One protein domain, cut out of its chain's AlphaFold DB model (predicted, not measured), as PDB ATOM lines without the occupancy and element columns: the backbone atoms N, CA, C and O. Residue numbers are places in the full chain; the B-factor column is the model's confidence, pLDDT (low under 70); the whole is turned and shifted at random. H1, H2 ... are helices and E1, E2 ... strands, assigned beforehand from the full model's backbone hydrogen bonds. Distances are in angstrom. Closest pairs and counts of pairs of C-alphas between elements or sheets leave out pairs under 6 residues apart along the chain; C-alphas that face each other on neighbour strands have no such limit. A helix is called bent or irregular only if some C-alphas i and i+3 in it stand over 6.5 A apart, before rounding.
ATOM      1  N   ALA A 162      50.339 -73.787  53.960       94.19
ATOM      2  CA  ALA A 162      51.021 -73.194  55.110       94.19
ATOM      3  C   ALA A 162      52.401 -73.832  55.329       94.19
ATOM      4  O   ALA A 162      53.393 -73.119  55.477       94.19
ATOM      5  N   GLN A 163      52.484 -75.166  55.257       96.44
ATOM      6  CA  GLN A 163      53.764 -75.868  55.361       96.44
ATOM      7  C   GLN A 163      54.704 -75.511  54.204       96.44
ATOM      8  O   GLN A 163      55.896 -75.318  54.424       96.44
ATOM      9  N   HIS A 164      54.172 -75.330  52.992       95.44
ATOM     10  CA  HIS A 164      54.957 -74.874  51.847       95.44
ATOM     11  C   HIS A 164      55.623 -73.515  52.104       95.44
ATOM     12  O   HIS A 164      56.782 -73.337  51.736       95.44
ATOM     13  N   ALA A 165      54.928 -72.560  52.734       95.00
ATOM     14  CA  ALA A 165      55.515 -71.263  53.079       95.00
ATOM     15  C   ALA A 165      56.678 -71.413  54.079       95.00
ATOM     16  O   ALA A 165      57.764 -70.887  53.838       95.00
ATOM     17  N   ILE A 166      56.489 -72.220  55.129       97.06
ATOM     18  CA  ILE A 166      57.530 -72.521  56.127       97.06
ATOM     19  C   ILE A 166      58.747 -73.185  55.463       97.06
ATOM     20  O   ILE A 166      59.897 -72.799  55.692       97.06
ATOM     21  N   ASP A 167      58.505 -74.176  54.605       97.19
ATOM     22  CA  ASP A 167      59.562 -74.900  53.903       97.19
ATOM     23  C   ASP A 167      60.284 -74.022  52.882       97.19
ATOM     24  O   ASP A 167      61.487 -74.201  52.666       97.19
ATOM     25  N   PHE A 168      59.582 -73.068  52.265       96.50
ATOM     26  CA  PHE A 168      60.176 -72.081  51.373       96.50
ATOM     27  C   PHE A 168      61.176 -71.205  52.120       96.50
ATOM     28  O   PHE A 168      62.336 -71.143  51.704       96.50
ATOM     29  N   ASP A 169      60.777 -70.614  53.245       97.44
ATOM     30  CA  ASP A 169      61.656 -69.762  54.052       97.44
ATOM     31  C   ASP A 169      62.868 -70.543  54.570       97.44
ATOM     32  O   ASP A 169      64.015 -70.104  54.434       97.44
ATOM     33  N   LYS A 170      62.642 -71.771  55.052       98.00
ATOM     34  CA  LYS A 170      63.718 -72.673  55.480       98.00
ATOM     35  C   LYS A 170      64.677 -73.009  54.336       98.00
ATOM     36  O   LYS A 170      65.897 -72.999  54.512       98.00
ATOM     37  N   THR A 171      64.150 -73.321  53.155       97.06
ATOM     38  CA  THR A 171      64.961 -73.698  51.985       97.06
ATOM     39  C   THR A 171      65.715 -72.500  51.412       97.06
ATOM     40  O   THR A 171      66.817 -72.673  50.891       97.06
ATOM     41  N   LEU A 172      65.165 -71.292  51.551       97.56
ATOM     42  CA  LEU A 172      65.786 -70.049  51.110       97.56
ATOM     43  C   LEU A 172      67.077 -69.739  51.878       97.56
ATOM     44  O   LEU A 172      68.055 -69.313  51.257       97.56
ATOM     45  N   VAL A 173      67.099 -69.989  53.189       97.44
ATOM     46  CA  VAL A 173      68.289 -69.774  54.036       97.44
ATOM     47  C   VAL A 173      69.257 -70.959  54.028       97.44
ATOM     48  O   VAL A 173      70.456 -70.790  54.236       97.44
ATOM     49  N   THR A 174      68.765 -72.169  53.760       97.62
ATOM     50  CA  THR A 174      69.580 -73.389  53.827       97.62
ATOM     51  C   THR A 174      70.272 -73.663  52.496       97.62
ATOM     52  O   THR A 174      69.613 -74.059  51.534       97.62
ATOM     53  N   LYS A 175      71.603 -73.569  52.433       97.25
ATOM     54  CA  LYS A 175      72.374 -73.963  51.239       97.25
ATOM     55  C   LYS A 175      72.196 -75.451  50.919       97.25
ATOM     56  O   LYS A 175      72.102 -76.286  51.818       97.25
ATOM     57  N   ALA A 176      72.140 -75.799  49.634       97.56
ATOM     58  CA  ALA A 176      72.238 -77.200  49.228       97.56
ATOM     59  C   ALA A 176      73.657 -77.725  49.513       97.56
ATOM     60  O   ALA A 176      74.622 -76.962  49.477       97.56
ATOM     61  N   THR A 177      73.788 -79.019  49.800       97.81
ATOM     62  CA  THR A 177      75.097 -79.675  49.909       97.81
ATOM     63  C   THR A 177      75.794 -79.689  48.550       97.81
ATOM     64  O   THR A 177      75.135 -79.663  47.509       97.81
ATOM     65  N   ARG A 178      77.132 -79.721  48.539       97.88
ATOM     66  CA  ARG A 178      77.906 -79.795  47.292       97.88
ATOM     67  C   ARG A 178      77.520 -81.056  46.515       97.88
ATOM     68  O   ARG A 178      77.511 -82.144  47.078       97.88
ATOM     69  N   GLY A 179      77.161 -80.885  45.242       97.19
ATOM     70  CA  GLY A 179      76.620 -81.952  44.388       97.19
ATOM     71  C   GLY A 179      75.110 -82.198  44.538       97.19
ATOM     72  O   GLY A 179      74.531 -82.921  43.735       97.19
ATOM     73  N   GLY A 180      74.451 -81.576  45.519       97.44
ATOM     74  CA  GLY A 180      73.002 -81.640  45.681       97.44
ATOM     75  C   GLY A 180      72.246 -80.810  44.639       97.44
ATOM     76  O   GLY A 180      72.759 -79.832  44.088       97.44
ATOM     77  N   TYR A 181      70.984 -81.168  44.400       97.69
ATOM     78  CA  TYR A 181      70.121 -80.442  43.470       97.69
ATOM     79  C   TYR A 181      69.959 -78.966  43.875       97.69
ATOM     80  O   TYR A 181      69.600 -78.645  45.013       97.69
ATOM     81  N   GLY A 182      70.227 -78.058  42.932       97.06
ATOM     82  CA  GLY A 182      70.201 -76.612  43.165       97.06
ATOM     83  C   GLY A 182      71.437 -76.037  43.869       97.06
ATOM     84  O   GLY A 182      71.393 -74.889  44.307       97.06
ATOM     85  N   TYR A 183      72.528 -76.799  43.995       98.06
ATOM     86  CA  TYR A 183      73.787 -76.299  44.550       98.06
ATOM     87  C   TYR A 183      74.417 -75.181  43.705       98.06
ATOM     88  O   TYR A 183      74.442 -75.236  42.473       98.06
ATOM     89  N   LYS A 184      74.956 -74.173  44.398       97.00
ATOM     90  CA  LYS A 184      75.767 -73.084  43.847       97.00
ATOM     91  C   LYS A 184      76.892 -72.754  44.824       97.00
ATOM     92  O   LYS A 184      76.615 -72.525  46.000       97.00
ATOM     93  N   ASP A 185      78.128 -72.690  44.327       97.38
ATOM     94  CA  ASP A 185      79.309 -72.367  45.143       97.38
ATOM     95  C   ASP A 185      79.206 -70.962  45.766       97.38
ATOM     96  O   ASP A 185      79.570 -70.760  46.920       97.38
ATOM     97  N   ASN A 186      78.617 -70.011  45.038       96.69
ATOM     98  CA  ASN A 186      78.434 -68.613  45.434       96.69
ATOM     99  C   ASN A 186      76.989 -68.292  45.866       96.69
ATOM    100  O   ASN A 186      76.432 -67.256  45.502       96.69
ATOM    101  N   TYR A 187      76.338 -69.198  46.610       96.50
ATOM    102  CA  TYR A 187      74.924 -69.045  46.994       96.50
ATOM    103  C   TYR A 187      74.616 -67.757  47.789       96.50
ATOM    104  O   TYR A 187      73.507 -67.234  47.696       96.50
ATOM    105  N   ASP A 188      75.575 -67.229  48.552       96.62
ATOM    106  CA  ASP A 188      75.363 -65.996  49.327       96.62
ATOM    107  C   ASP A 188      75.469 -64.735  48.461       96.62
ATOM    108  O   ASP A 188      74.760 -63.759  48.709       96.62
ATOM    109  N   ASP A 189      76.288 -64.788  47.409       97.75
ATOM    110  CA  ASP A 189      76.564 -63.652  46.525       97.75
ATOM    111  C   ASP A 189      75.495 -63.485  45.435       97.75
ATOM    112  O   ASP A 189      75.367 -62.423  44.822       97.75
ATOM    113  N   ILE A 190      74.703 -64.529  45.165       96.88
ATOM    114  CA  ILE A 190      73.635 -64.449  44.167       96.88
ATOM    115  C   ILE A 190      72.472 -63.566  44.645       96.88
ATOM    116  O   ILE A 190      72.020 -63.591  45.799       96.88
ATOM    117  N   GLY A 191      71.922 -62.807  43.696       97.06
ATOM    118  CA  GLY A 191      70.781 -61.930  43.932       97.06
ATOM    119  C   GLY A 191      69.546 -62.675  44.455       97.06
ATOM    120  O   GLY A 191      69.335 -63.862  44.187       97.06
ATOM    121  N   LYS A 192      68.680 -61.948  45.173       96.25
ATOM    122  CA  LYS A 192      67.451 -62.478  45.793       96.25
ATOM    123  C   LYS A 192      66.569 -63.247  44.801       96.25
ATOM    124  O   LYS A 192      66.108 -64.343  45.105       96.25
ATOM    125  N   VAL A 193      66.404 -62.715  43.588       95.00
ATOM    126  CA  VAL A 193      65.615 -63.343  42.512       95.00
ATOM    127  C   VAL A 193      66.146 -64.736  42.155       95.00
ATOM    128  O   VAL A 193      65.371 -65.668  41.945       95.00
ATOM    129  N   TRP A 194      67.469 -64.903  42.117       96.19
ATOM    130  CA  TRP A 194      68.106 -66.185  41.826       96.19
ATOM    131  C   TRP A 194      67.920 -67.187  42.959       96.19
ATOM    132  O   TRP A 194      67.547 -68.332  42.699       96.19
ATOM    133  N   ARG A 195      68.099 -66.747  44.211       97.06
ATOM    134  CA  ARG A 195      67.834 -67.587  45.388       97.06
ATOM    135  C   ARG A 195      66.398 -68.097  45.384       97.06
ATOM    136  O   ARG A 195      66.187 -69.293  45.517       97.06
ATOM    137  N   PHE A 196      65.426 -67.235  45.085       95.94
ATOM    138  CA  PHE A 196      64.009 -67.615  45.019       95.94
ATOM    139  C   PHE A 196      63.754 -68.698  43.961       95.94
ATOM    140  O   PHE A 196      63.028 -69.660  44.211       95.94
ATOM    141  N   ARG A 197      64.384 -68.586  42.786       95.62
ATOM    142  CA  ARG A 197      64.277 -69.603  41.727       95.62
ATOM    143  C   ARG A 197      64.865 -70.946  42.155       95.62
ATOM    144  O   ARG A 197      64.226 -71.972  41.924       95.62
ATOM    145  N   ILE A 198      66.037 -70.934  42.790       97.00
ATOM    146  CA  ILE A 198      66.683 -72.145  43.319       97.00
ATOM    147  C   ILE A 198      65.803 -72.782  44.401       97.00
ATOM    148  O   ILE A 198      65.570 -73.989  44.359       97.00
ATOM    149  N   THR A 199      65.262 -71.981  45.319       96.81
ATOM    150  CA  THR A 199      64.343 -72.440  46.368       96.81
ATOM    151  C   THR A 199      63.127 -73.139  45.769       96.81
ATOM    152  O   THR A 199      62.865 -74.291  46.105       96.81
ATOM    153  N   HIS A 200      62.432 -72.506  44.818       96.31
ATOM    154  CA  HIS A 200      61.289 -73.131  44.146       96.31
ATOM    155  C   HIS A 200      61.667 -74.435  43.433       96.31
ATOM    156  O   HIS A 200      60.956 -75.428  43.561       96.31
ATOM    157  N   ALA A 201      62.791 -74.459  42.707       97.00
ATOM    158  CA  ALA A 201      63.253 -75.673  42.041       97.00
ATOM    159  C   ALA A 201      63.476 -76.814  43.049       97.00
ATOM    160  O   ALA A 201      63.020 -77.931  42.813       97.00
ATOM    161  N   ARG A 202      64.113 -76.533  44.193       97.69
ATOM    162  CA  ARG A 202      64.363 -77.524  45.255       97.69
ATOM    163  C   ARG A 202      63.083 -78.038  45.910       97.69
ATOM    164  O   ARG A 202      63.028 -79.209  46.269       97.69
ATOM    165  N   LEU A 203      62.066 -77.193  46.068       96.81
ATOM    166  CA  LEU A 203      60.766 -77.614  46.597       96.81
ATOM    167  C   LEU A 203      60.025 -78.533  45.618       96.81
ATOM    168  O   LEU A 203      59.487 -79.554  46.044       96.81
ATOM    169  N   ILE A 204      60.046 -78.203  44.320       96.44
ATOM    170  CA  ILE A 204      59.474 -79.038  43.250       96.44
ATOM    171  C   ILE A 204      60.163 -80.409  43.205       96.44
ATOM    172  O   ILE A 204      59.494 -81.427  43.072       96.44
ATOM    173  N   GLU A 205      61.487 -80.454  43.348       96.81
ATOM    174  CA  GLU A 205      62.225 -81.724  43.312       96.81
ATOM    175  C   GLU A 205      61.935 -82.629  44.519       96.81
ATOM    176  O   GLU A 205      62.128 -83.842  44.473       96.81
ATOM    177  N   ARG A 206      61.441 -82.051  45.617       95.75
ATOM    178  CA  ARG A 206      61.105 -82.780  46.842       95.75
ATOM    179  C   ARG A 206      59.625 -83.164  46.866       95.75
ATOM    180  O   ARG A 206      59.141 -83.862  45.982       95.75
ATOM    181  N   ILE A 207      58.922 -82.745  47.914       96.25
ATOM    182  CA  ILE A 207      57.564 -83.181  48.248       96.25
ATOM    183  C   ILE A 207      56.479 -82.400  47.503       96.25
ATOM    184  O   ILE A 207      55.341 -82.847  47.461       96.25
ATOM    185  N   TYR A 208      56.806 -81.242  46.921       95.81
ATOM    186  CA  TYR A 208      55.809 -80.319  46.369       95.81
ATOM    187  C   TYR A 208      55.654 -80.396  44.849       95.81
ATOM    188  O   TYR A 208      54.795 -79.707  44.287       95.81
ATOM    189  N   GLY A 209      56.490 -81.181  44.170       94.81
ATOM    190  CA  GLY A 209      56.405 -81.357  42.728       94.81
ATOM    191  C   GLY A 209      55.988 -82.757  42.316       94.81
ATOM    192  O   GLY A 209      56.437 -83.753  42.882       94.81
ATOM    193  N   LEU A 210      55.174 -82.805  41.270       94.31
ATOM    194  CA  LEU A 210      54.744 -84.021  40.595       94.31
ATOM    195  C   LEU A 210      55.432 -84.143  39.233       94.31
ATOM    196  O   LEU A 210      55.740 -83.108  38.624       94.31
ATOM    197  N   PRO A 211      55.650 -85.369  38.729       95.44
ATOM    198  CA  PRO A 211      55.945 -85.577  37.318       95.44
ATOM    199  C   PRO A 211      54.885 -84.876  36.464       95.44
ATOM    200  O   PRO A 211      53.684 -85.023  36.689       95.44
ATOM    201  N   ALA A 212      55.328 -84.054  35.520       93.44
ATOM    202  CA  ALA A 212      54.438 -83.416  34.569       93.44
ATOM    203  C   ALA A 212      53.861 -84.492  33.634       93.44
ATOM    204  O   ALA A 212      54.628 -85.342  33.180       93.44
ATOM    205  N   PRO A 213      52.556 -84.437  33.303       91.31
ATOM    206  CA  PRO A 213      51.937 -85.411  32.397       91.31
ATOM    207  C   PRO A 213      52.605 -85.392  31.017       91.31
ATOM    208  O   PRO A 213      52.816 -86.424  30.395       91.31
ATOM    209  N   THR A 214      53.016 -84.204  30.575       92.12
ATOM    210  CA  THR A 214      53.839 -83.995  29.386       92.12
ATOM    211  C   THR A 214      55.198 -83.455  29.805       92.12
ATOM    212  O   THR A 214      55.277 -82.428  30.491       92.12
ATOM    213  N   THR A 215      56.279 -84.102  29.380       94.88
ATOM    214  CA  THR A 215      57.634 -83.579  29.572       94.88
ATOM    215  C   THR A 215      57.854 -82.336  28.703       94.88
ATOM    216  O   THR A 215      57.291 -82.205  27.617       94.88
ATOM    217  N   CYS A 216      58.648 -81.375  29.191       95.81
ATOM    218  CA  CYS A 216      59.065 -80.257  28.344       95.81
ATOM    219  C   CYS A 216      60.177 -80.711  27.398       95.81
ATOM    220  O   CYS A 216      60.958 -81.587  27.778       95.81
ATOM    221  N   GLU A 217      60.288 -80.078  26.224       94.81
ATOM    222  CA  GLU A 217      61.283 -80.414  25.183       94.81
ATOM    223  C   GLU A 217      62.676 -80.604  25.787       94.81
ATOM    224  O   GLU A 217      63.305 -81.643  25.662       94.81
ATOM    225  N   ARG A 218      63.101 -79.646  26.610       95.44
ATOM    226  CA  ARG A 218      64.422 -79.682  27.229       95.44
ATOM    227  C   ARG A 218      64.622 -80.808  28.244       95.44
ATOM    228  O   ARG A 218      65.740 -81.302  28.384       95.44
ATOM    229  N   CYS A 219      63.604 -81.130  29.040       96.94
ATOM    230  CA  CYS A 219      63.703 -82.259  29.963       96.94
ATOM    231  C   CYS A 219      63.733 -83.568  29.171       96.94
ATOM    232  O   CYS A 219      64.529 -84.436  29.517       96.94
ATOM    233  N   ALA A 220      62.956 -83.671  28.088       96.62
ATOM    234  CA  ALA A 220      62.978 -84.814  27.181       96.62
ATOM    235  C   ALA A 220      64.355 -84.992  26.517       96.62
ATOM    236  O   ALA A 220      64.937 -86.066  26.633       96.62
ATOM    237  N   ASP A 221      64.935 -83.927  25.952       96.25
ATOM    238  CA  ASP A 221      66.265 -83.939  25.313       96.25
ATOM    239  C   ASP A 221      67.377 -84.408  26.258       96.25
ATOM    240  O   ASP A 221      68.376 -84.992  25.845       96.25
ATOM    241  N   LYS A 222      67.222 -84.115  27.552       96.62
ATOM    242  CA  LYS A 222      68.191 -84.473  28.590       96.62
ATOM    243  C   LYS A 222      67.896 -85.806  29.271       96.62
ATOM    244  O   LYS A 222      68.669 -86.195  30.143       96.62
ATOM    245  N   GLY A 223      66.779 -86.460  28.949       96.75
ATOM    246  CA  GLY A 223      66.313 -87.644  29.671       96.75
ATOM    247  C   GLY A 223      66.039 -87.382  31.158       96.75
ATOM    248  O   GLY A 223      66.257 -88.261  31.986       96.75
ATOM    249  N   LEU A 224      65.614 -86.165  31.519       96.44
ATOM    250  CA  LEU A 224      65.299 -85.778  32.898       96.44
ATOM    251  C   LEU A 224      63.795 -85.868  33.164       96.44
ATOM    252  O   LEU A 224      62.976 -85.466  32.335       96.44
ATOM    253  N   THR A 225      63.426 -86.285  34.375       96.62
ATOM    254  CA  THR A 225      62.033 -86.255  34.830       96.62
ATOM    255  C   THR A 225      61.559 -84.811  34.968       96.62
ATOM    256  O   THR A 225      62.004 -84.057  35.833       96.62
ATOM    257  N   CYS A 226      60.626 -84.401  34.112       96.88
ATOM    258  CA  CYS A 226      60.064 -83.059  34.164       96.88
ATOM    259  C   CYS A 226      59.113 -82.948  35.362       96.88
ATOM    260  O   CYS A 226      58.027 -83.513  35.322       96.88
ATOM    261  N   ARG A 227      59.493 -82.228  36.425       96.38
ATOM    262  CA  ARG A 227      58.634 -82.036  37.609       96.38
ATOM    263  C   ARG A 227      58.076 -80.625  37.686       96.38
ATOM    264  O   ARG A 227      58.807 -79.651  37.497       96.38
ATOM    265  N   VAL A 228      56.790 -80.498  37.986       95.25
ATOM    266  CA  VAL A 228      56.072 -79.222  38.143       95.25
ATOM    267  C   VAL A 228      55.415 -79.153  39.512       95.25
ATOM    268  O   VAL A 228      55.171 -80.178  40.132       95.25
ATOM    269  N   TYR A 229      55.116 -77.945  39.988       94.62
ATOM    270  CA  TYR A 229      54.358 -77.781  41.226       94.62
ATOM    271  C   TYR A 229      53.029 -78.528  41.181       94.62
ATOM    272  O   TYR A 229      52.304 -78.450  40.184       94.62
ATOM    273  N   HIS A 230      52.693 -79.168  42.299       93.25
ATOM    274  CA  HIS A 230      51.384 -79.764  42.491       93.25
ATOM    275  C   HIS A 230      50.279 -78.697  42.307       93.25
ATOM    276  O   HIS A 230      50.385 -77.610  42.888       93.25
ATOM    277  N   PRO A 231      49.205 -78.966  41.537       89.88
ATOM    278  CA  PRO A 231      48.153 -77.986  41.251       89.88
ATOM    279  C   PRO A 231      47.497 -77.390  42.507       89.88
ATOM    280  O   PRO A 231      47.298 -76.182  42.547       89.88
ATOM    281  N   TYR A 232      47.260 -78.183  43.562       88.62
ATOM    282  CA  TYR A 232      46.733 -77.693  44.852       88.62
ATOM    283  C   TYR A 232      47.578 -76.619  45.562       88.62
ATOM    284  O   TYR A 232      47.055 -75.910  46.415       88.62
ATOM    285  N   LEU A 233      48.864 -76.469  45.229       88.06
ATOM    286  CA  LEU A 233      49.735 -75.447  45.828       88.06
ATOM    287  C   LEU A 233      49.797 -74.165  45.003       88.06
ATOM    288  O   LEU A 233      50.383 -73.173  45.444       88.06
ATOM    289  N   LYS A 234      49.229 -74.164  43.791       76.62
ATOM    290  CA  LYS A 234      49.161 -72.947  42.991       76.62
ATOM    291  C   LYS A 234      48.220 -71.979  43.697       76.62
ATOM    292  O   LYS A 234      47.005 -72.158  43.700       76.62
ATOM    293  N   SER A 235      48.784 -70.910  44.258       69.44
ATOM    294  CA  SER A 235      47.985 -69.719  44.529       69.44
ATOM    295  C   SER A 235      47.343 -69.278  43.212       69.44
ATOM    296  O   SER A 235      47.914 -69.494  42.141       69.44
ATOM    297  N   LYS A 236      46.173 -68.632  43.257       64.25
ATOM    298  CA  LYS A 236      45.471 -68.146  42.051       64.25
ATOM    299  C   LYS A 236      46.345 -67.258  41.137       64.25
ATOM    300  O   LYS A 236      45.984 -67.029  39.993       64.25
ATOM    301  N   ARG A 237      47.497 -66.779  41.633       53.28
ATOM    302  CA  ARG A 237      48.485 -65.955  40.915       53.28
ATOM    303  C   ARG A 237      49.753 -66.708  40.491       53.28
ATOM    304  O   ARG A 237      50.610 -66.128  39.829       53.28
ATOM    305  N   ALA A 238      49.931 -67.971  40.878       58.12
ATOM    306  CA  ALA A 238      51.127 -68.731  40.546       58.12
ATOM    307  C   ALA A 238      51.098 -69.123  39.064       58.12
ATOM    308  O   ALA A 238      50.520 -70.142  38.684       58.12
ATOM    309  N   SER A 239      51.757 -68.308  38.235       55.91
ATOM    310  CA  SER A 239      51.990 -68.573  36.815       55.91
ATOM    311  C   SER A 239      52.392 -70.037  36.615       55.91
ATOM    312  O   SER A 239      53.412 -70.496  37.153       55.91
ATOM    313  N   SER A 240      51.587 -70.768  35.851       63.47
ATOM    314  CA  SER A 240      51.814 -72.143  35.401       63.47
ATOM    315  C   SER A 240      52.995 -72.191  34.428       63.47
ATOM    316  O   SER A 240      52.817 -72.413  33.240       63.47
ATOM    317  N   GLY A 241      54.194 -71.855  34.894       74.62
ATOM    318  CA  GLY A 241      55.234 -71.415  33.968       74.62
ATOM    319  C   GLY A 241      56.298 -72.447  33.647       74.62
ATOM    320  O   GLY A 241      56.693 -72.580  32.498       74.62
ATOM    321  N   ALA A 242      56.835 -73.130  34.657       92.88
ATOM    322  CA  ALA A 242      58.070 -73.877  34.460       92.88
ATOM    323  C   ALA A 242      58.267 -75.024  35.445       92.88
ATOM    324  O   ALA A 242      57.958 -74.891  36.636       92.88
ATOM    325  N   CYS A 243      58.840 -76.109  34.921       96.06
ATOM    326  CA  CYS A 243      59.347 -77.229  35.698       96.06
ATOM    327  C   CYS A 243      60.569 -76.828  36.542       96.06
ATOM    328  O   CYS A 243      61.184 -75.779  36.310       96.06
ATOM    329  N   GLY A 244      60.921 -77.661  37.525       96.12
ATOM    330  CA  GLY A 244      62.058 -77.427  38.422       96.12
ATOM    331  C   GLY A 244      63.367 -77.172  37.665       96.12
ATOM    332  O   GLY A 244      64.048 -76.181  37.928       96.12
ATOM    333  N   GLU A 245      63.653 -77.997  36.658       97.31
ATOM    334  CA  GLU A 245      64.873 -77.917  35.848       97.31
ATOM    335  C   GLU A 245      64.978 -76.614  35.047       97.31
ATOM    336  O   GLU A 245      65.997 -75.913  35.074       97.31
ATOM    337  N   CYS A 246      63.904 -76.240  34.348       96.69
ATOM    338  CA  CYS A 246      63.866 -75.008  33.563       96.69
ATOM    339  C   CYS A 246      63.966 -73.763  34.454       96.69
ATOM    340  O   CYS A 246      64.661 -72.813  34.083       96.69
ATOM    341  N   ARG A 247      63.369 -73.790  35.659       95.25
ATOM    342  CA  ARG A 247      63.519 -72.718  36.661       95.25
ATOM    343  C   ARG A 247      64.964 -72.561  37.114       95.25
ATOM    344  O   ARG A 247      65.468 -71.437  37.122       95.25
ATOM    345  N   LEU A 248      65.626 -73.669  37.453       95.44
ATOM    346  CA  LEU A 248      66.994 -73.666  37.978       95.44
ATOM    347  C   LEU A 248      68.006 -73.086  36.982       95.44
ATOM    348  O   LEU A 248      69.001 -72.471  37.355       95.44
ATOM    349  N   SER A 249      67.732 -73.258  35.699       94.94
ATOM    350  CA  SER A 249      68.634 -72.885  34.612       94.94
ATOM    351  C   SER A 249      68.152 -71.690  33.791       94.94
ATOM    352  O   SER A 249      68.708 -71.416  32.728       94.94
ATOM    353  N   MET A 250      67.132 -70.983  34.290       91.31
ATOM    354  CA  MET A 250      66.565 -69.762  33.711       91.31
ATOM    355  C   MET A 250      66.130 -69.871  32.245       91.31
ATOM    356  O   MET A 250      66.159 -68.872  31.528       91.31
TER     357      MET A 250
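This is residues 162 to 250 of the 321 residues of an uncharacterized protein of Ophiobolus disseminans (UniProt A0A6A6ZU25). One long helix, H2, runs through the middle, with H1 packed steeply across one side of it and the short H4 packed on the opposite side. Near the last residues of H2 a tiny ribbon of two strands, E1 and E2, begins, and the short helix H3 sits between these strands in the chain, far out from the middle. The printed part has 89 residues, with four named helices and two named strands in the order H1, H2, E1, H3, E2, H4; the strands are antiparallel neighbours and the class is mostly helix. The whole is compact, with a radius of gyration of the C-alphas of 12.9 A and spans of 34 by 31 by 20 A.

H1, residues 162 to 173, touches H2, residues 192 to 208, and the closest C-alphas are those of Leu 172 and Thr 199, 5.5 A apart. The two run opposite ways at a steep tilt of 51 degrees. H2 is irregular: C-alphas 205 and 208 are 7.2 A apart. E1, residues 209 to 211, and E2, residues 227 to 229, are antiparallel neighbours at 137 degrees between their directions. N 210 and O 228 are within hydrogen-bond range at 2.9 A, and so are N 228 and O 210 at 2.9 A. The closest C-alphas of H2 and E2 are those of Ile 204 and Tyr 229, 5.6 A apart. H3, residues 217 to 221, is close to but not clearly touching H4, residues 244 to 248, with the C-alphas of Cys 219 and Glu 245 at 7.4 A. H4 touches H2, and their closest C-alphas are those of Ala 201 and Gly 244, 4.2 A apart. H1 is apart from E1, E2, H3 and H4; H2 and H3 are apart; E1 and H4 are only just apart, at 8.1 A. In H1, H3 and H4 every O i to N i+4 pair is within hydrogen-bond range, and in H2 11 of 13 are.

H1 begins with C-alpha 162 at (51.021, -73.194, 55.110) and is 17.6 A long from first to last C-alpha. H2 is 21.3 A long and begins with C-alpha 192 at (67.451, -62.478, 45.793). E1 measures 6.9 A, H3 6.1 A, E2 7.0 A and H4 6.2 A. H4 ends with C-alpha 248 at (66.994, -73.666, 37.978).

The C-alphas of Asp 189 and Pro 213 are the two farthest apart, at 35.8 A. The printed part has no cut. The links from H1 to H2, 18 residues, and from E2 to H4, 14 residues, are long; those from H2 to E1, E1 to H3 and H3 to E2 are tight. The mean pLDDT of the printed part is 93.1, and residues 235 to 240 are under 70.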